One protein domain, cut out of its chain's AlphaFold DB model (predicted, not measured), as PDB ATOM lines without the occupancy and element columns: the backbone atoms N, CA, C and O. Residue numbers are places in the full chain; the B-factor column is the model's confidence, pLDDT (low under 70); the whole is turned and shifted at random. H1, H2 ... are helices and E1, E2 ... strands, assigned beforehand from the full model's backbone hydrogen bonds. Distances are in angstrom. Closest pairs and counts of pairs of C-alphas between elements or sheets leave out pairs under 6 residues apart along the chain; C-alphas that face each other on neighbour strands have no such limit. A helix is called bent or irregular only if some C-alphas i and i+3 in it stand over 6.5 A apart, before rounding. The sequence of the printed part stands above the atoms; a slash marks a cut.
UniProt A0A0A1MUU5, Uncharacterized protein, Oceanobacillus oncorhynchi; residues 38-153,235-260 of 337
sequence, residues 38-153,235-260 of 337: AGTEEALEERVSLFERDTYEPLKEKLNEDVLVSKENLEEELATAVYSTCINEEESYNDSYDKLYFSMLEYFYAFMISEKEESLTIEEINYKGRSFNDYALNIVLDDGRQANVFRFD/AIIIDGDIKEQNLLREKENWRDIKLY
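AT A GLANCE: This is residues 38 to 153 and 235 to 260 of the 337 residues of an uncharacterized protein of Oceanobacillus oncorhynchi (UniProt A0A0A1MUU5). Look for a twisted sheet of five strands with helices over one face and no named helix over the other: the long helix H4 crosses E3, E4 and E5 slantwise, and H2 covers the edge strand E1. H3 folds against H4 as a helical hairpin on the side away from the sheet, and H1 runs crosswise to both. The printed part has 142 residues, in the order H1 H2 H3 H4 E1 E2 E3 E4 E5; the sheet's order is E1 E2 E3 E4 E5, antiparallel throughout, and the class is mixed. It is compact, with a radius of gyration of the C-alphas of 14.8 A and spans of 45 by 36 by 28 A.

IN THESE COORDINATES: Find C-alpha 38 at (18.626, -43.023, 51.914); from there H1 runs to residue 50, 20.2 A. H2 is residues 57 to 67, and H3 is residues 71 to 86, 24.4 A, only just irregular: C-alphas 82 and 85 are 6.7 A apart. At C-alpha 95, (21.955, -31.976, 36.929), H4 begins and runs 29.0 A to residue 114. Then come E1, residues 122 to 127, E2, 135 to 141, E3, 146 to 152, E4, 235 to 239, and E5, 255 to 260, ending at (31.818, -29.025, 35.649).

HOW THE PARTS SIT: H1 touches H4 about perpendicular, at 88 degrees; their closest C-alphas, of Val 48 and Tyr 97, are 5.9 A apart. H1 and H2 only just touch, only at the corner, with 3 pairs of C-alphas within 8 A. H3 and H4, a hairpin, touch at a shallow tilt of 29 degrees, opposite ways, closest at the C-alphas of Ala 81 and Phe 102, 6.0 A. H4 is on the sheet at a height of 9.2 A, and H2 is on the same face. In the sheet, look for N 126 and O 138 at 2.8 A between E1 and E2, N 139 and O 147 at 2.8 A between E2 and E3, N 150 and O 237 at 2.8 A between E3 and E4, and N 236 and O 258 at 2.9 A between E4 and E5. In H2 and H4 every O i to N i+4 pair is within hydrogen-bond range; H3 has 8 of 12, and H1 4 of 9, beside 6 of 10 O i to N i+3 pairs.

THE WHOLE: The C-alphas farthest apart, of Ala 38 and Asn 246, are 46.6 A apart. Residues 154 to 234 are cut out; C-alphas 153 and 235 are 6.8 A apart across the cut. Of the links printed whole, E4 to E5 is long. The mean pLDDT of the printed part is 75.4; residues 87 to 96, 128 to 135 and 240 to 259 are among those under 70.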
ATOM      1  N   ALA A  38      19.798 -42.904  52.793       73.06
ATOM      2  CA  ALA A  38      18.626 -43.023  51.914       73.06
ATOM      3  C   ALA A  38      17.742 -41.758  51.860       73.06
ATOM      4  O   ALA A  38      16.984 -41.594  50.916       73.06
ATOM      5  N   GLY A  39      17.816 -40.879  52.868       77.25
ATOM      6  CA  GLY A  39      17.112 -39.590  52.857       77.25
ATOM      7  C   GLY A  39      17.846 -38.488  52.085       77.25
ATOM      8  O   GLY A  39      17.243 -37.466  51.780       77.25
ATOM      9  N   THR A  40      19.130 -38.680  51.767       78.94
ATOM     10  CA  THR A  40      19.944 -37.713  51.018       78.94
ATOM     11  C   THR A  40      19.534 -37.661  49.550       78.94
ATOM     12  O   THR A  40      19.480 -36.580  48.986       78.94
ATOM     13  N   GLU A  41      19.190 -38.805  48.956       74.31
ATOM     14  CA  GLU A  41      18.699 -38.884  47.573       74.31
ATOM     15  C   GLU A  41      17.381 -38.110  47.405       74.31
ATOM     16  O   GLU A  41      17.295 -37.231  46.556       74.31
ATOM     17  N   GLU A  42      16.399 -38.334  48.290       79.06
ATOM     18  CA  GLU A  42      15.121 -37.596  48.292       79.06
ATOM     19  C   GLU A  42      15.340 -36.084  48.486       79.06
ATOM     20  O   GLU A  42      14.758 -35.272  47.771       79.06
ATOM     21  N   ALA A  43      16.234 -35.695  49.401       79.25
ATOM     22  CA  ALA A  43      16.567 -34.290  49.632       79.25
ATOM     23  C   ALA A  43      17.251 -33.623  48.425       79.25
ATOM     24  O   ALA A  43      17.080 -32.422  48.217       79.25
ATOM     25  N   LEU A  44      18.034 -34.373  47.646       76.50
ATOM     26  CA  LEU A  44      18.673 -33.883  46.427       76.50
ATOM     27  C   LEU A  44      17.651 -33.733  45.293       76.50
ATOM     28  O   LEU A  44      17.564 -32.659  44.706       76.50
ATOM     29  N   GLU A  45      16.796 -34.734  45.066       75.12
ATOM     30  CA  GLU A  45      15.723 -34.661  44.060       75.12
ATOM     31  C   GLU A  45      14.757 -33.487  44.316       75.12
ATOM     32  O   GLU A  45      14.295 -32.822  43.382       75.12
ATOM     33  N   GLU A  46      14.464 -33.180  45.586       81.12
ATOM     34  CA  GLU A  46      13.620 -32.040  45.954       81.12
ATOM     35  C   GLU A  46      14.239 -30.681  45.576       81.12
ATOM     36  O   GLU A  46      13.497 -29.732  45.306       81.12
ATOM     37  N   ARG A  47      15.570 -30.548  45.492       81.81
ATOM     38  CA  ARG A  47      16.232 -29.251  45.228       81.81
ATOM     39  C   ARG A  47      15.994 -28.725  43.829       81.81
ATOM     40  O   ARG A  47      15.782 -27.528  43.651       81.81
ATOM     41  N   VAL A  48      15.939 -29.616  42.851       72.75
ATOM     42  CA  VAL A  48      15.587 -29.291  41.467       72.75
ATOM     43  C   VAL A  48      14.240 -28.569  41.416       72.75
ATOM     44  O   VAL A  48      14.069 -27.587  40.690       72.75
ATOM     45  N   SER A  49      13.288 -29.020  42.239       78.50
ATOM     46  CA  SER A  49      11.950 -28.434  42.304       78.50
ATOM     47  C   SER A  49      11.936 -27.012  42.873       78.50
ATOM     48  O   SER A  49      10.986 -26.276  42.623       78.50
ATOM     49  N   LEU A  50      12.999 -26.578  43.563       83.50
ATOM     50  CA  LEU A  50      13.116 -25.216  44.091       83.50
ATOM     51  C   LEU A  50      13.296 -24.175  42.981       83.50
ATOM     52  O   LEU A  50      12.898 -23.017  43.146       83.50
ATOM     53  N   PHE A  51      13.866 -24.568  41.837       78.19
ATOM     54  CA  PHE A  51      14.097 -23.689  40.688       78.19
ATOM     55  C   PHE A  51      12.830 -23.518  39.829       78.19
ATOM     56  O   PHE A  51      12.846 -23.662  38.601       78.19
ATOM     57  N   GLU A  52      11.712 -23.158  40.468       74.00
ATOM     58  CA  GLU A  52      10.470 -22.803  39.780       74.00
ATOM     59  C   GLU A  52      10.647 -21.490  39.004       74.00
ATOM     60  O   GLU A  52      10.665 -20.393  39.572       74.00
ATOM     61  N   ARG A  53      10.747 -21.615  37.673       62.62
ATOM     62  CA  ARG A  53      11.089 -20.537  36.722       62.62
ATOM     63  C   ARG A  53      10.220 -19.276  36.810       62.62
ATOM     64  O   ARG A  53      10.640 -18.235  36.308       62.62
ATOM     65  N   ASP A  54       9.035 -19.362  37.407       66.06
ATOM     66  CA  ASP A  54       8.077 -18.257  37.445       66.06
ATOM     67  C   ASP A  54       8.236 -17.346  38.674       66.06
ATOM     68  O   ASP A  54       7.799 -16.194  38.620       66.06
ATOM     69  N   THR A  55       8.839 -17.816  39.773       75.25
ATOM     70  CA  THR A  55       8.890 -17.035  41.025       75.25
ATOM     71  C   THR A  55      10.179 -17.179  41.831       75.25
ATOM     72  O   THR A  55      10.479 -16.253  42.577       75.25
ATOM     73  N   TYR A  56      10.931 -18.287  41.720       87.38
ATOM     74  CA  TYR A  56      12.065 -18.633  42.608       87.38
ATOM     75  C   TYR A  56      11.774 -18.494  44.117       87.38
ATOM     76  O   TYR A  56      12.690 -18.549  44.939       87.38
ATOM     77  N   GLU A  57      10.506 -18.335  44.506       89.69
ATOM     78  CA  GLU A  57      10.106 -18.123  45.895       89.69
ATOM     79  C   GLU A  57      10.394 -19.362  46.754       89.69
ATOM     80  O   GLU A  57      10.937 -19.172  47.838       89.69
ATOM     81  N   PRO A  58      10.171 -20.612  46.282       90.81
ATOM     82  CA  PRO A  58      10.559 -21.801  47.043       90.81
ATOM     83  C   PRO A  58      12.065 -21.857  47.332       90.81
ATOM     84  O   PRO A  58      12.471 -22.156  48.453       90.81
ATOM     85  N   LEU A  59      12.903 -21.511  46.346       91.69
ATOM     86  CA  LEU A  59      14.355 -21.427  46.525       91.69
ATOM     87  C   LEU A  59      14.729 -20.359  47.558       91.69
ATOM     88  O   LEU A  59      15.541 -20.609  48.445       91.69
ATOM     89  N   LYS A  60      14.126 -19.172  47.462       93.50
ATOM     90  CA  LYS A  60      14.367 -18.079  48.406       93.50
ATOM     91  C   LYS A  60      13.920 -18.439  49.827       93.50
ATOM     92  O   LYS A  60      14.649 -18.141  50.769       93.50
ATOM     93  N   GLU A  61      12.751 -19.057  49.983       94.00
ATOM     94  CA  GLU A  61      12.220 -19.524  51.270       94.00
ATOM     95  C   GLU A  61      13.167 -20.552  51.888       94.00
ATOM     96  O   GLU A  61      13.651 -20.339  52.997       94.00
ATOM     97  N   LYS A  62      13.558 -21.583  51.125       93.50
ATOM     98  CA  LYS A  62      14.536 -22.585  51.564       93.50
ATOM     99  C   LYS A  62      15.846 -21.943  52.026       93.50
ATOM    100  O   LYS A  62      16.338 -22.245  53.114       93.50
ATOM    101  N   LEU A  63      16.403 -21.036  51.222       94.50
ATOM    102  CA  LEU A  63      17.661 -20.368  51.548       94.50
ATOM    103  C   LEU A  63      17.538 -19.504  52.809       94.50
ATOM    104  O   LEU A  63      18.404 -19.579  53.672       94.50
ATOM    105  N   ASN A  64      16.475 -18.714  52.952       96.31
ATOM    106  CA  ASN A  64      16.323 -17.793  54.078       96.31
ATOM    107  C   ASN A  64      15.881 -18.461  55.384       96.31
ATOM    108  O   ASN A  64      16.225 -17.955  56.452       96.31
ATOM    109  N   GLU A  65      15.088 -19.530  55.325       95.94
ATOM    110  CA  GLU A  65      14.511 -20.160  56.518       95.94
ATOM    111  C   GLU A  65      15.375 -21.298  57.064       95.94
ATOM    112  O   GLU A  65      15.468 -21.452  58.285       95.94
ATOM    113  N   ASP A  66      16.056 -22.039  56.184       94.69
ATOM    114  CA  ASP A  66      16.792 -23.239  56.581       94.69
ATOM    115  C   ASP A  66      18.304 -23.089  56.456       94.69
ATOM    116  O   ASP A  66      19.025 -23.562  57.329       94.69
ATOM    117  N   VAL A  67      18.799 -22.473  55.379       95.12
ATOM    118  CA  VAL A  67      20.214 -22.593  54.990       95.12
ATOM    119  C   VAL A  67      21.050 -21.415  55.491       95.12
ATOM    120  O   VAL A  67      22.004 -21.591  56.241       95.12
ATOM    121  N   LEU A  68      20.676 -20.190  55.127       95.50
ATOM    122  CA  LEU A  68      21.446 -18.966  55.377       95.50
ATOM    123  C   LEU A  68      21.210 -18.361  56.770       95.50
ATOM    124  O   LEU A  68      21.718 -17.284  57.083       95.50
ATOM    125  N   VAL A  69      20.469 -19.063  57.631       95.75
ATOM    126  CA  VAL A  69      20.212 -18.656  59.021       95.75
ATOM    127  C   VAL A  69      21.436 -18.802  59.924       95.75
ATOM    128  O   VAL A  69      21.496 -18.156  60.972       95.75
ATOM    129  N   SER A  70      22.391 -19.662  59.559       94.38
ATOM    130  CA  SER A  70      23.643 -19.847  60.290       94.38
ATOM    131  C   SER A  70      24.730 -20.478  59.410       94.38
ATOM    132  O   SER A  70      24.428 -21.150  58.426       94.38
ATOM    133  N   LYS A  71      26.002 -20.321  59.796       91.25
ATOM    134  CA  LYS A  71      27.124 -21.032  59.149       91.25
ATOM    135  C   LYS A  71      26.997 -22.550  59.245       91.25
ATOM    136  O   LYS A  71      27.292 -23.236  58.280       91.25
ATOM    137  N   GLU A  72      26.560 -23.059  60.395       92.12
ATOM    138  CA  GLU A  72      26.413 -24.501  60.641       92.12
ATOM    139  C   GLU A  72      25.369 -25.112  59.696       92.12
ATOM    140  O   GLU A  72      25.608 -26.161  59.109       92.12
ATOM    141  N   ASN A  73      24.257 -24.407  59.479       94.19
ATOM    142  CA  ASN A  73      23.209 -24.831  58.553       94.19
ATOM    143  C   ASN A  73      23.696 -24.831  57.098       94.19
ATOM    144  O   ASN A  73      23.407 -25.760  56.349       94.19
ATOM    145  N   LEU A  74      24.454 -23.806  56.700       91.56
ATOM    146  CA  LEU A  74      25.052 -23.743  55.369       91.56
ATOM    147  C   LEU A  74      26.088 -24.857  55.149       91.56
ATOM    148  O   LEU A  74      26.112 -25.461  54.081       91.56
ATOM    149  N   GLU A  75      26.915 -25.163  56.152       89.06
ATOM    150  CA  GLU A  75      27.881 -26.271  56.097       89.06
ATOM    151  C   GLU A  75      27.185 -27.639  55.990       89.06
ATOM    152  O   GLU A  75      27.635 -28.495  55.227       89.06
ATOM    153  N   GLU A  76      26.076 -27.848  56.704       89.75
ATOM    154  CA  GLU A  76      25.259 -29.064  56.596       89.75
ATOM    155  C   GLU A  76      24.607 -29.195  55.205       89.75
ATOM    156  O   GLU A  76      24.638 -30.269  54.590       89.75
ATOM    157  N   GLU A  77      24.076 -28.094  54.670       90.75
ATOM    158  CA  GLU A  77      23.475 -28.060  53.336       90.75
ATOM    159  C   GLU A  77      24.520 -28.343  52.241       90.75
ATOM    160  O   GLU A  77      24.253 -29.142  51.336       90.75
ATOM    161  N   LEU A  78      25.719 -27.755  52.359       87.31
ATOM    162  CA  LEU A  78      26.875 -28.024  51.496       87.31
ATOM    163  C   LEU A  78      27.288 -29.493  51.569       87.31
ATOM    164  O   LEU A  78      27.391 -30.142  50.532       87.31
ATOM    165  N   ALA A  79      27.448 -30.050  52.773       85.19
ATOM    166  CA  ALA A  79      27.803 -31.458  52.959       85.19
ATOM    167  C   ALA A  79      26.793 -32.410  52.297       85.19
ATOM    168  O   ALA A  79      27.171 -33.466  51.792       85.19
ATOM    169  N   THR A  80      25.519 -32.020  52.256       84.94
ATOM    170  CA  THR A  80      24.473 -32.750  51.530       84.94
ATOM    171  C   THR A  80      24.589 -32.549  50.013       84.94
ATOM    172  O   THR A  80      24.491 -33.506  49.255       84.94
ATOM    173  N   ALA A  81      24.821 -31.316  49.547       83.44
ATOM    174  CA  ALA A  81      24.935 -30.960  48.125       83.44
ATOM    175  C   ALA A  81      26.126 -31.575  47.401       83.44
ATOM    176  O   ALA A  81      26.035 -31.845  46.203       83.44
ATOM    177  N   VAL A  82      27.190 -31.885  48.130       76.56
ATOM    178  CA  VAL A  82      28.345 -32.599  47.589       76.56
ATOM    179  C   VAL A  82      27.963 -33.997  47.063       76.56
ATOM    180  O   VAL A  82      28.546 -34.450  46.086       76.56
ATOM    181  N   TYR A  83      26.921 -34.645  47.603       76.56
ATOM    182  CA  TYR A  83      26.418 -35.932  47.092       76.56
ATOM    183  C   TYR A  83      25.626 -35.832  45.778       76.56
ATOM    184  O   TYR A  83      25.233 -36.866  45.245       76.56
ATOM    185  N   SER A  84      25.415 -34.635  45.215       72.69
ATOM    186  CA  SER A  84      24.795 -34.485  43.884       72.69
ATOM    187  C   SER A  84      25.540 -35.271  42.798       72.69
ATOM    188  O   SER A  84      24.916 -35.831  41.908       72.69
ATOM    189  N   THR A  85      26.867 -35.407  42.915       67.62
ATOM    190  CA  THR A  85      27.697 -36.234  42.015       67.62
ATOM    191  C   THR A  85      27.389 -37.730  42.090       67.62
ATOM    192  O   THR A  85      27.766 -38.477  41.193       67.62
ATOM    193  N   CYS A  86      26.727 -38.186  43.155       71.19
ATOM    194  CA  CYS A  86      26.429 -39.594  43.397       71.19
ATOM    195  C   CYS A  86      25.101 -40.056  42.797       71.19
ATOM    196  O   CYS A  86      24.827 -41.260  42.793       71.19
ATOM    197  N   ILE A  87      24.261 -39.130  42.335       67.94
ATOM    198  CA  ILE A  87      22.984 -39.463  41.714       67.94
ATOM    199  C   ILE A  87      23.236 -39.716  40.230       67.94
ATOM    200  O   ILE A  87      23.599 -38.817  39.478       67.94
ATOM    201  N   ASN A  88      23.036 -40.966  39.808       56.03
ATOM    202  CA  ASN A  88      23.057 -41.342  38.398       56.03
ATOM    203  C   ASN A  88      21.787 -40.822  37.720       56.03
ATOM    204  O   ASN A  88      20.805 -41.555  37.579       56.03
ATOM    205  N   GLU A  89      21.787 -39.561  37.308       54.19
ATOM    206  CA  GLU A  89      20.718 -39.048  36.468       54.19
ATOM    207  C   GLU A  89      20.976 -39.420  34.997       54.19
ATOM    208  O   GLU A  89      21.813 -38.829  34.315       54.19
ATOM    209  N   GLU A  90      20.233 -40.402  34.478       50.41
ATOM    210  CA  GLU A  90      20.097 -40.568  33.026       50.41
ATOM    211  C   GLU A  90      19.453 -39.295  32.430       50.41
ATOM    212  O   GLU A  90      18.318 -38.957  32.763       50.41
ATOM    213  N   GLU A  91      20.180 -38.600  31.543       49.41
ATOM    214  CA  GLU A  91      19.702 -37.532  30.636       49.41
ATOM    215  C   GLU A  91      18.707 -36.513  31.225       49.41
ATOM    216  O   GLU A  91      17.646 -36.230  30.656       49.41
ATOM    217  N   SER A  92      19.037 -35.911  32.357       51.28
ATOM    218  CA  SER A  92      18.118 -34.994  33.016       51.28
ATOM    219  C   SER A  92      18.625 -33.554  32.957       51.28
ATOM    220  O   SER A  92      19.764 -33.242  33.289       51.28
ATOM    221  N   TYR A  93      17.733 -32.640  32.560       52.66
ATOM    222  CA  TYR A  93      17.919 -31.188  32.693       52.66
ATOM    223  C   TYR A  93      18.221 -30.762  34.149       52.66
ATOM    224  O   TYR A  93      18.584 -29.604  34.375       52.66
ATOM    225  N   ASN A  94      18.049 -31.657  35.123       56.28
ATOM    226  CA  ASN A  94      18.124 -31.367  36.544       56.28
ATOM    227  C   ASN A  94      19.558 -31.301  37.096       56.28
ATOM    228  O   ASN A  94      19.790 -30.446  37.947       56.28
ATOM    229  N   ASP A  95      20.524 -32.053  36.546       61.47
ATOM    230  CA  ASP A  95      21.955 -31.976  36.929       61.47
ATOM    231  C   ASP A  95      22.480 -30.525  36.903       61.47
ATOM    232  O   ASP A  95      23.208 -30.060  37.783       61.47
ATOM    233  N   SER A  96      21.990 -29.730  35.947       66.44
ATOM    234  CA  SER A  96      22.355 -28.316  35.831       66.44
ATOM    235  C   SER A  96      21.906 -27.433  37.004       66.44
ATOM    236  O   SER A  96      22.562 -26.430  37.297       66.44
ATOM    237  N   TYR A  97      20.796 -27.770  37.665       77.00
ATOM    238  CA  TYR A  97      20.236 -26.983  38.764       77.00
ATOM    239  C   TYR A  97      20.919 -27.285  40.093       77.00
ATOM    240  O   TYR A  97      21.168 -26.359  40.863       77.00
ATOM    241  N   ASP A  98      21.291 -28.538  40.334       77.31
ATOM    242  CA  ASP A  98      22.005 -28.918  41.552       77.31
ATOM    243  C   ASP A  98      23.392 -28.291  41.610       77.31
ATOM    244  O   ASP A  98      23.836 -27.820  42.656       77.31
ATOM    245  N   LYS A  99      24.058 -28.200  40.461       77.19
ATOM    246  CA  LYS A  99      25.406 -27.637  40.346       77.19
ATOM    247  C   LYS A  99      25.382 -26.120  40.470       77.19
ATOM    248  O   LYS A  99      26.223 -25.537  41.156       77.19
ATOM    249  N   LEU A 100      24.349 -25.494  39.903       79.75
ATOM    250  CA  LEU A 100      24.029 -24.085  40.119       79.75
ATOM    251  C   LEU A 100      23.772 -23.790  41.601       79.75
ATOM    252  O   LEU A 100      24.334 -22.843  42.147       79.75
ATOM    253  N   TYR A 101      22.951 -24.611  42.254       86.12
ATOM    254  CA  TYR A 101      22.663 -24.495  43.679       86.12
ATOM    255  C   TYR A 101      23.929 -24.655  44.520       86.12
ATOM    256  O   TYR A 101      24.214 -23.806  45.359       86.12
ATOM    257  N   PHE A 102      24.730 -25.687  44.252       83.38
ATOM    258  CA  PHE A 102      25.985 -25.936  44.954       83.38
ATOM    259  C   PHE A 102      26.951 -24.750  44.844       83.38
ATOM    260  O   PHE A 102      27.397 -24.236  45.869       83.38
ATOM    261  N   SER A 103      27.168 -24.231  43.631       80.38
ATOM    262  CA  SER A 103      28.002 -23.041  43.410       80.38
ATOM    263  C   SER A 103      27.486 -21.824  44.190       80.38
ATOM    264  O   SER A 103      28.265 -21.073  44.776       80.38
ATOM    265  N   MET A 104      26.161 -21.628  44.249       85.75
ATOM    266  CA  MET A 104      25.560 -20.556  45.053       85.75
ATOM    267  C   MET A 104      25.862 -20.717  46.549       85.75
ATOM    268  O   MET A 104      26.182 -19.730  47.212       85.75
ATOM    269  N   LEU A 105      25.774 -21.936  47.087       88.50
ATOM    270  CA  LEU A 105      26.084 -22.206  48.493       88.50
ATOM    271  C   LEU A 105      27.554 -21.931  48.820       88.50
ATOM    272  O   LEU A 105      27.844 -21.313  49.843       88.50
ATOM    273  N   GLU A 106      28.475 -22.347  47.951       83.06
ATOM    274  CA  GLU A 106      29.909 -22.096  48.126       83.06
ATOM    275  C   GLU A 106      30.219 -20.596  48.114       83.06
ATOM    276  O   GLU A 106      30.950 -20.108  48.982       83.06
ATOM    277  N   TYR A 107      29.588 -19.845  47.207       82.94
ATOM    278  CA  TYR A 107      29.682 -18.388  47.189       82.94
ATOM    279  C   TYR A 107      29.201 -17.773  48.511       82.94
ATOM    280  O   TYR A 107      29.910 -16.964  49.116       82.94
ATOM    281  N   PHE A 108      28.025 -18.175  49.009       86.62
ATOM    282  CA  PHE A 108      27.524 -17.684  50.296       86.62
ATOM    283  C   PHE A 108      28.441 -18.062  51.459       86.62
ATOM    284  O   PHE A 108      28.636 -17.255  52.369       86.62
ATOM    285  N   TYR A 109      29.050 -19.246  51.425       83.81
ATOM    286  CA  TYR A 109      29.972 -19.693  52.462       83.81
ATOM    287  C   TYR A 109      31.228 -18.825  52.496       83.81
ATOM    288  O   TYR A 109      31.548 -18.233  53.532       83.81
ATOM    289  N   ALA A 110      31.893 -18.667  51.350       77.44
ATOM    290  CA  ALA A 110      33.065 -17.807  51.212       77.44
ATOM    291  C   ALA A 110      32.762 -16.367  51.664       77.44
ATOM    292  O   ALA A 110      33.560 -15.725  52.359       77.44
ATOM    293  N   PHE A 111      31.567 -15.880  51.343       79.31
ATOM    294  CA  PHE A 111      31.093 -14.567  51.749       79.31
ATOM    295  C   PHE A 111      30.899 -14.437  53.267       79.31
ATOM    296  O   PHE A 111      31.444 -13.527  53.891       79.31
ATOM    297  N   MET A 112      30.181 -15.369  53.899       82.38
ATOM    298  CA  MET A 112      29.959 -15.356  55.351       82.38
ATOM    299  C   MET A 112      31.268 -15.476  56.140       82.38
ATOM    300  O   MET A 112      31.413 -14.889  57.218       82.38
ATOM    301  N   ILE A 113      32.246 -16.216  55.614       78.38
ATOM    302  CA  ILE A 113      33.577 -16.340  56.212       78.38
ATOM    303  C   ILE A 113      34.373 -15.037  56.078       78.38
ATOM    304  O   ILE A 113      34.911 -14.549  57.080       78.38
ATOM    305  N   SER A 114      34.447 -14.465  54.874       72.69
ATOM    306  CA  SER A 114      35.245 -13.262  54.597       72.69
ATOM    307  C   SER A 114      34.720 -12.027  55.333       72.69
ATOM    308  O   SER A 114      35.492 -11.333  56.003       72.69
ATOM    309  N   GLU A 115      33.405 -11.812  55.312       77.94
ATOM    310  CA  GLU A 115      32.750 -10.666  55.952       77.94
ATOM    311  C   GLU A 115      32.422 -10.906  57.434       77.94
ATOM    312  O   GLU A 115      32.016  -9.992  58.153       77.94
ATOM    313  N   LYS A 116      32.676 -12.121  57.942       83.06
ATOM    314  CA  LYS A 116      32.359 -12.548  59.318       83.06
ATOM    315  C   LYS A 116      30.874 -12.406  59.658       83.06
ATOM    316  O   LYS A 116      30.528 -12.213  60.826       83.06
ATOM    317  N   GLU A 117      30.017 -12.538  58.655       84.44
ATOM    318  CA  GLU A 117      28.571 -12.574  58.831       84.44
ATOM    319  C   GLU A 117      28.162 -13.902  59.465       84.44
ATOM    320  O   GLU A 117      28.743 -14.946  59.175       84.44
ATOM    321  N   GLU A 118      27.183 -13.877  60.364       88.94
ATOM    322  CA  GLU A 118      26.656 -15.094  61.001       88.94
ATOM    323  C   GLU A 118      25.429 -15.647  60.271       88.94
ATOM    324  O   GLU A 118      25.144 -16.833  60.385       88.94
ATOM    325  N   SER A 119      24.743 -14.806  59.496       92.56
ATOM    326  CA  SER A 119      23.573 -15.152  58.687       92.56
ATOM    327  C   SER A 119      23.480 -14.217  57.482       92.56
ATOM    328  O   SER A 119      23.945 -13.081  57.564       92.56
ATOM    329  N   LEU A 120      22.816 -14.652  56.415       91.88
ATOM    330  CA  LEU A 120      22.462 -13.810  55.271       91.88
ATOM    331  C   LEU A 120      20.949 -13.818  55.065       91.88
ATOM    332  O   LEU A 120      20.250 -14.740  55.479       91.88
ATOM    333  N   THR A 121      20.425 -12.779  54.423       94.94
ATOM    334  CA  THR A 121      19.023 -12.741  54.009       94.94
ATOM    335  C   THR A 121      18.939 -12.269  52.571       94.94
ATOM    336  O   THR A 121      19.412 -11.191  52.215       94.94
ATOM    337  N   ILE A 122      18.323 -13.096  51.736       94.31
ATOM    338  CA  ILE A 122      18.024 -12.787  50.347       94.31
ATOM    339  C   ILE A 122      16.715 -12.001  50.308       94.31
ATOM    340  O   ILE A 122      15.658 -12.500  50.703       94.31
ATOM    341  N   GLU A 123      16.777 -10.772  49.808       94.00
ATOM    342  CA  GLU A 123      15.607  -9.937  49.548       94.00
ATOM    343  C   GLU A 123      14.895 -10.381  48.264       94.00
ATOM    344  O   GLU A 123      13.667 -10.501  48.247       94.00
ATOM    345  N   GLU A 124      15.648 -10.683  47.204       92.19
ATOM    346  CA  GLU A 124      15.094 -10.992  45.883       92.19
ATOM    347  C   GLU A 124      15.970 -11.985  45.103       92.19
ATOM    348  O   GLU A 124      17.198 -11.917  45.156       92.19
ATOM    349  N   ILE A 125      15.329 -12.888  44.351       91.00
ATOM    350  CA  ILE A 125      15.968 -13.717  43.321       91.00
ATOM    351  C   ILE A 125      15.242 -13.440  42.009       91.00
ATOM    352  O   ILE A 125      14.073 -13.782  41.844       91.00
ATOM    353  N   ASN A 126      15.938 -12.801  41.077       85.12
ATOM    354  CA  ASN A 126      15.387 -12.376  39.801       85.12
ATOM    355  C   ASN A 126      15.930 -13.213  38.654       85.12
ATOM    356  O   ASN A 126      17.141 -13.407  38.526       85.12
ATOM    357  N   TYR A 127      15.045 -13.588  37.733       79.69
ATOM    358  CA  TYR A 127      15.464 -14.077  36.429       79.69
ATOM    359  C   TYR A 127      15.962 -12.917  35.563       79.69
ATOM    360  O   TYR A 127      15.199 -12.001  35.249       79.69
ATOM    361  N   LYS A 128      17.224 -12.958  35.125       68.44
ATOM    362  CA  LYS A 128      17.800 -11.930  34.241       68.44
ATOM    363  C   LYS A 128      17.589 -12.178  32.743       68.44
ATOM    364  O   LYS A 128      18.024 -11.363  31.933       68.44
ATOM    365  N   GLY A 129      16.842 -13.217  32.369       57.12
ATOM    366  CA  GLY A 129      16.431 -13.482  30.985       57.12
ATOM    367  C   GLY A 129      17.144 -14.669  30.324       57.12
ATOM    368  O   GLY A 129      18.120 -15.194  30.852       57.12
ATOM    369  N   ARG A 130      16.643 -15.062  29.139       50.94
ATOM    370  CA  ARG A 130      17.340 -15.913  28.156       50.94
ATOM    371  C   ARG A 130      18.020 -15.005  27.143       50.94
ATOM    372  O   ARG A 130      17.414 -14.653  26.134       50.94
ATOM    373  N   SER A 131      19.245 -14.595  27.406       40.72
ATOM    374  CA  SER A 131      20.104 -14.076  26.348       40.72
ATOM    375  C   SER A 131      21.398 -14.846  26.454       40.72
ATOM    376  O   SER A 131      22.101 -14.689  27.447       40.72
ATOM    377  N   PHE A 132      21.641 -15.708  25.468       47.31
ATOM    378  CA  PHE A 132      22.848 -16.527  25.305       47.31
ATOM    379  C   PHE A 132      23.102 -17.617  26.373       47.31
ATOM    380  O   PHE A 132      23.668 -18.648  26.042       47.31
ATOM    381  N   ASN A 133      22.591 -17.466  27.599       50.50
ATOM    382  CA  ASN A 133      22.870 -18.354  28.736       50.50
ATOM    383  C   ASN A 133      21.633 -19.177  29.115       50.50
ATOM    384  O   ASN A 133      20.509 -18.663  29.065       50.50
ATOM    385  N   ASP A 134      21.822 -20.424  29.555       55.72
ATOM    386  CA  ASP A 134      20.706 -21.278  29.983       55.72
ATOM    387  C   ASP A 134      20.033 -20.743  31.256       55.72
ATOM    388  O   ASP A 134      18.802 -20.750  31.350       55.72
ATOM    389  N   TYR A 135      20.815 -20.180  32.190       64.06
ATOM    390  CA  TYR A 135      20.300 -19.504  33.385       64.06
ATOM    391  C   TYR A 135      21.146 -18.284  33.753       64.06
ATOM    392  O   TYR A 135      22.371 -18.357  33.829       64.06
ATOM    393  N   ALA A 136      20.468 -17.166  34.012       72.75
ATOM    394  CA  ALA A 136      21.046 -15.980  34.623       72.75
ATOM    395  C   ALA A 136      20.156 -15.567  35.800       72.75
ATOM    396  O   ALA A 136      19.018 -15.131  35.598       72.75
ATOM    397  N   LEU A 137      20.661 -15.728  37.020       82.06
ATOM    398  CA  LEU A 137      20.002 -15.286  38.244       82.06
ATOM    399  C   LEU A 137      20.665 -14.008  38.743       82.06
ATOM    400  O   LEU A 137      21.877 -13.844  38.653       82.06
ATOM    401  N   ASN A 138      19.870 -13.099  39.286       84.12
ATOM    402  CA  ASN A 138      20.358 -11.982  40.074       84.12
ATOM    403  C   ASN A 138      19.822 -12.132  41.494       84.12
ATOM    404  O   ASN A 138      18.613 -12.173  41.698       84.12
ATOM    405  N   ILE A 139      20.733 -12.236  42.451       88.25
ATOM    406  CA  ILE A 139      20.443 -12.388  43.870       88.25
ATOM    407  C   ILE A 139      20.677 -11.031  44.516       88.25
ATOM    408  O   ILE A 139      21.752 -10.452  44.359       88.25
ATOM    409  N   VAL A 140      19.683 -10.523  45.236       88.50
ATOM    410  CA  VAL A 140      19.760  -9.269  45.988       88.50
ATOM    411  C   VAL A 140      19.666  -9.598  47.471       88.50
ATOM    412  O   VAL A 140      18.709 -10.242  47.897       88.50
ATOM    413  N   LEU A 141      20.658  -9.174  48.249       89.44
ATOM    414  CA  LEU A 141      20.658  -9.301  49.708       89.44
ATOM    415  C   LEU A 141      19.895  -8.136  50.352       89.44
ATOM    416  O   LEU A 141      19.741  -7.079  49.742       89.44
ATOM    417  N   ASP A 142      19.447  -8.309  51.593       89.81
ATOM    418  CA  ASP A 142      18.660  -7.325  52.358       89.81
ATOM    419  C   ASP A 142      19.396  -6.007  52.678       89.81
ATOM    420  O   ASP A 142      18.776  -4.967  52.924       89.81
ATOM    421  N   ASP A 143      20.724  -6.013  52.628       83.38
ATOM    422  CA  ASP A 143      21.570  -4.815  52.683       83.38
ATOM    423  C   ASP A 143      21.776  -4.133  51.313       83.38
ATOM    424  O   ASP A 143      22.443  -3.095  51.189       83.38
ATOM    425  N   GLY A 144      21.164  -4.694  50.270       82.12
ATOM    426  CA  GLY A 144      21.174  -4.209  48.904       82.12
ATOM    427  C   GLY A 144      22.427  -4.562  48.104       82.12
ATOM    428  O   GLY A 144      22.599  -3.974  47.027       82.12
ATOM    429  N   ARG A 145      23.317  -5.430  48.597       82.25
ATOM    430  CA  ARG A 145      24.366  -6.064  47.778       82.25
ATOM    431  C   ARG A 145      23.734  -7.009  46.758       82.25
ATOM    432  O   ARG A 145      22.608  -7.470  46.944       82.25
ATOM    433  N   GLN A 146      24.433  -7.259  45.655       83.56
ATOM    434  CA  GLN A 146      23.905  -8.082  44.564       83.56
ATOM    435  C   GLN A 146      24.951  -9.041  44.015       83.56
ATOM    436  O   GLN A 146      26.089  -8.630  43.826       83.56
ATOM    437  N   ALA A 147      24.537 -10.261  43.685       81.31
ATOM    438  CA  ALA A 147      25.338 -11.217  42.931       81.31
ATOM    439  C   ALA A 147      24.604 -11.613  41.644       81.31
ATOM    440  O   ALA A 147      23.382 -11.780  41.653       81.31
ATOM    441  N   ASN A 148      25.318 -11.755  40.528       78.56
ATOM    442  CA  ASN A 148      24.770 -12.411  39.342       78.56
ATOM    443  C   ASN A 148      25.368 -13.804  39.222       78.56
ATOM    444  O   ASN A 148      26.577 -13.955  39.321       78.56
ATOM    445  N   VAL A 149      24.524 -14.791  38.955       78.19
ATOM    446  CA  VAL A 149      24.937 -16.170  38.726       78.19
ATOM    447  C   VAL A 149      24.571 -16.543  37.303       78.19
ATOM    448  O   VAL A 149      23.411 -16.417  36.907       78.19
ATOM    449  N   PHE A 150      25.548 -16.999  36.535       73.94
ATOM    450  CA  PHE A 150      25.395 -17.370  35.139       73.94
ATOM    451  C   PHE A 150      25.798 -18.826  34.941       73.94
ATOM    452  O   PHE A 150      26.861 -19.228  35.399       73.94
ATOM    453  N   ARG A 151      24.981 -19.594  34.217       73.88
ATOM    454  CA  ARG A 151      25.359 -20.911  33.693       73.88
ATOM    455  C   ARG A 151      25.570 -20.822  32.189       73.88
ATOM    456  O   ARG A 151      24.667 -20.396  31.463       73.88
ATOM    457  N   PHE A 152      26.720 -21.301  31.741       65.44
ATOM    458  CA  PHE A 152      27.100 -21.399  30.341       65.44
ATOM    459  C   PHE A 152      27.214 -22.863  29.945       65.44
ATOM    460  O   PHE A 152      28.079 -23.579  30.443       65.44
ATOM    461  N   ASP A 153      26.323 -23.288  29.052       62.94
ATOM    462  CA  ASP A 153      26.367 -24.596  28.412       62.94
ATOM    463  C   ASP A 153      26.821 -24.402  26.957       62.94
ATOM    464  O   ASP A 153      26.132 -23.710  26.193       62.94
ATOM    465  N   ALA A 235      30.241 -24.054  32.438       70.19
ATOM    466  CA  ALA A 235      30.736 -23.137  33.458       70.19
ATOM    467  C   ALA A 235      29.599 -22.522  34.261       70.19
ATOM    468  O   ALA A 235      28.549 -22.160  33.721       70.19
ATOM    469  N   ILE A 236      29.852 -22.338  35.550       71.62
ATOM    470  CA  ILE A 236      29.068 -21.471  36.415       71.62
ATOM    471  C   ILE A 236      29.946 -20.287  36.803       71.62
ATOM    472  O   ILE A 236      31.066 -20.465  37.275       71.62
ATOM    473  N   ILE A 237      29.438 -19.079  36.566       72.56
ATOM    474  CA  ILE A 237      30.119 -17.818  36.860       72.56
ATOM    475  C   ILE A 237      29.287 -17.046  37.874       72.56
ATOM    476  O   ILE A 237      28.113 -16.765  37.621       72.56
ATOM    477  N   ILE A 238      29.893 -16.666  38.995       72.50
ATOM    478  CA  ILE A 238      29.266 -15.822  40.011       72.50
ATOM    479  C   ILE A 238      30.004 -14.488  40.073       72.50
ATOM    480  O   ILE A 238      31.132 -14.406  40.548       72.50
ATOM    481  N   ASP A 239      29.339 -13.430  39.614       73.94
ATOM    482  CA  ASP A 239      29.789 -12.049  39.783       73.94
ATOM    483  C   ASP A 239      29.259 -11.518  41.122       73.94
ATOM    484  O   ASP A 239      28.046 -11.341  41.268       73.94
ATOM    485  N   GLY A 240      30.149 -11.256  42.083       66.94
ATOM    486  CA  GLY A 240      29.816 -10.707  43.403       66.94
ATOM    487  C   GLY A 240      29.432  -9.219  43.396       66.94
ATOM    488  O   GLY A 240      29.136  -8.652  42.344       66.94
ATOM    489  N   ASP A 241      29.426  -8.586  44.583       65.94
ATOM    490  CA  ASP A 241      28.806  -7.272  44.856       65.94
ATOM    491  C   ASP A 241      28.949  -6.238  43.721       65.94
ATOM    492  O   ASP A 241      29.936  -5.508  43.602       65.94
ATOM    493  N   ILE A 242      27.885  -6.124  42.920       57.44
ATOM    494  CA  ILE A 242      27.821  -5.251  41.740       57.44
ATOM    495  C   ILE A 242      28.035  -3.771  42.113       57.44
ATOM    496  O   ILE A 242      28.527  -2.983  41.302       57.44
ATOM    497  N   LYS A 243      27.689  -3.354  43.343       54.59
ATOM    498  CA  LYS A 243      27.935  -1.970  43.795       54.59
ATOM    499  C   LYS A 243      29.420  -1.701  43.990       54.59
ATOM    500  O   LYS A 243      29.873  -0.581  43.741       54.59
ATOM    501  N   GLU A 244      30.163  -2.717  44.401       52.44
ATOM    502  CA  GLU A 244      31.603  -2.656  44.554       52.44
ATOM    503  C   GLU A 244      32.359  -3.129  43.309       52.44
ATOM    504  O   GLU A 244      33.563  -2.943  43.265       52.44
ATOM    505  N   GLN A 245      31.711  -3.612  42.245       52.38
ATOM    506  CA  GLN A 245      32.378  -4.039  41.001       52.38
ATOM    507  C   GLN A 245      33.318  -2.975  40.402       52.38
ATOM    508  O   GLN A 245      34.296  -3.301  39.743       52.38
ATOM    509  N   ASN A 246      33.058  -1.686  40.655       45.53
ATOM    510  CA  ASN A 246      33.939  -0.583  40.251       45.53
ATOM    511  C   ASN A 246      35.094  -0.300  41.237       45.53
ATOM    512  O   ASN A 246      36.063   0.350  40.857       45.53
ATOM    513  N   LEU A 247      34.987  -0.751  42.489       44.22
ATOM    514  CA  LEU A 247      35.975  -0.619  43.572       44.22
ATOM    515  C   LEU A 247      36.816  -1.899  43.770       44.22
ATOM    516  O   LEU A 247      37.959  -1.811  44.205       44.22
ATOM    517  N   LEU A 248      36.264  -3.067  43.432       40.19
ATOM    518  CA  LEU A 248      36.856  -4.405  43.531       40.19
ATOM    519  C   LEU A 248      37.664  -4.799  42.295       40.19
ATOM    520  O   LEU A 248      38.281  -5.854  42.315       40.19
ATOM    521  N   ARG A 249      37.741  -3.935  41.268       44.69
ATOM    522  CA  ARG A 249      38.659  -4.083  40.118       44.69
ATOM    523  C   ARG A 249      40.119  -4.326  40.533       44.69
ATOM    524  O   ARG A 249      40.894  -4.817  39.732       44.69
ATOM    525  N   GLU A 250      40.493  -3.972  41.765       44.31
ATOM    526  CA  GLU A 250      41.835  -4.182  42.331       44.31
ATOM    527  C   GLU A 250      41.951  -5.414  43.260       44.31
ATOM    528  O   GLU A 250      43.016  -5.632  43.833       44.31
ATOM    529  N   LYS A 251      40.884  -6.202  43.469       45.28
ATOM    530  CA  LYS A 251      40.914  -7.432  44.282       45.28
ATOM    531  C   LYS A 251      40.702  -8.660  43.399       45.28
ATOM    532  O   LYS A 251      39.766  -8.683  42.615       45.28
ATOM    533  N   GLU A 252      41.502  -9.700  43.610       48.09
ATOM    534  CA  GLU A 252      41.501 -10.942  42.814       48.09
ATOM    535  C   GLU A 252      40.175 -11.744  42.872       48.09
ATOM    536  O   GLU A 252      39.919 -12.535  41.980       48.09
ATOM    537  N   ASN A 253      39.265 -11.487  43.829       51.38
ATOM    538  CA  ASN A 253      38.187 -12.438  44.174       51.38
ATOM    539  C   ASN A 253      36.747 -11.930  43.927       51.38
ATOM    540  O   ASN A 253      35.827 -12.312  44.652       51.38
ATOM    541  N   TRP A 254      36.512 -11.001  42.996       57.44
ATOM    542  CA  TRP A 254      35.144 -10.489  42.757       57.44
ATOM    543  C   TRP A 254      34.291 -11.392  41.854       57.44
ATOM    544  O   TRP A 254      33.077 -11.186  41.754       57.44
ATOM    545  N   ARG A 255      34.925 -12.376  41.210       64.62
ATOM    546  CA  ARG A 255      34.321 -13.328  40.284       64.62
ATOM    547  C   ARG A 255      34.793 -14.735  40.632       64.62
ATOM    548  O   ARG A 255      35.989 -14.944  40.773       64.62
ATOM    549  N   ASP A 256      33.851 -15.663  40.743       65.56
ATOM    550  CA  ASP A 256      34.115 -17.095  40.924       65.56
ATOM    551  C   ASP A 256      33.678 -17.843  39.659       65.56
ATOM    552  O   ASP A 256      32.600 -17.566  39.119       65.56
ATOM    553  N   ILE A 257      34.529 -18.736  39.152       66.31
ATOM    554  CA  ILE A 257      34.313 -19.484  37.908       66.31
ATOM    555  C   ILE A 257      34.587 -20.951  38.190       66.31
ATOM    556  O   ILE A 257      35.696 -21.318  38.568       66.31
ATOM    557  N   LYS A 258      33.585 -21.797  37.957       68.50
ATOM    558  CA  LYS A 258      33.701 -23.245  38.146       68.50
ATOM    559  C   LYS A 258      33.298 -23.981  36.889       68.50
ATOM    560  O   LYS A 258      32.258 -23.677  36.302       68.50
ATOM    561  N   LEU A 259      34.128 -24.937  36.492       65.69
ATOM    562  CA  LEU A 259      33.862 -25.848  35.389       65.69
ATOM    563  C   LEU A 259      33.357 -27.168  35.945       65.69
ATOM    564  O   LEU A 259      33.880 -27.668  36.936       65.69
ATOM    565  N   TYR A 260      32.366 -27.735  35.278       71.06
ATOM    566  CA  TYR A 260      31.818 -29.025  35.649       71.06
ATOM    567  C   TYR A 260      31.677 -29.917  34.411       71.06
ATOM    568  O   TYR A 260      31.271 -29.429  33.346       71.06
TER     569      TYR A 260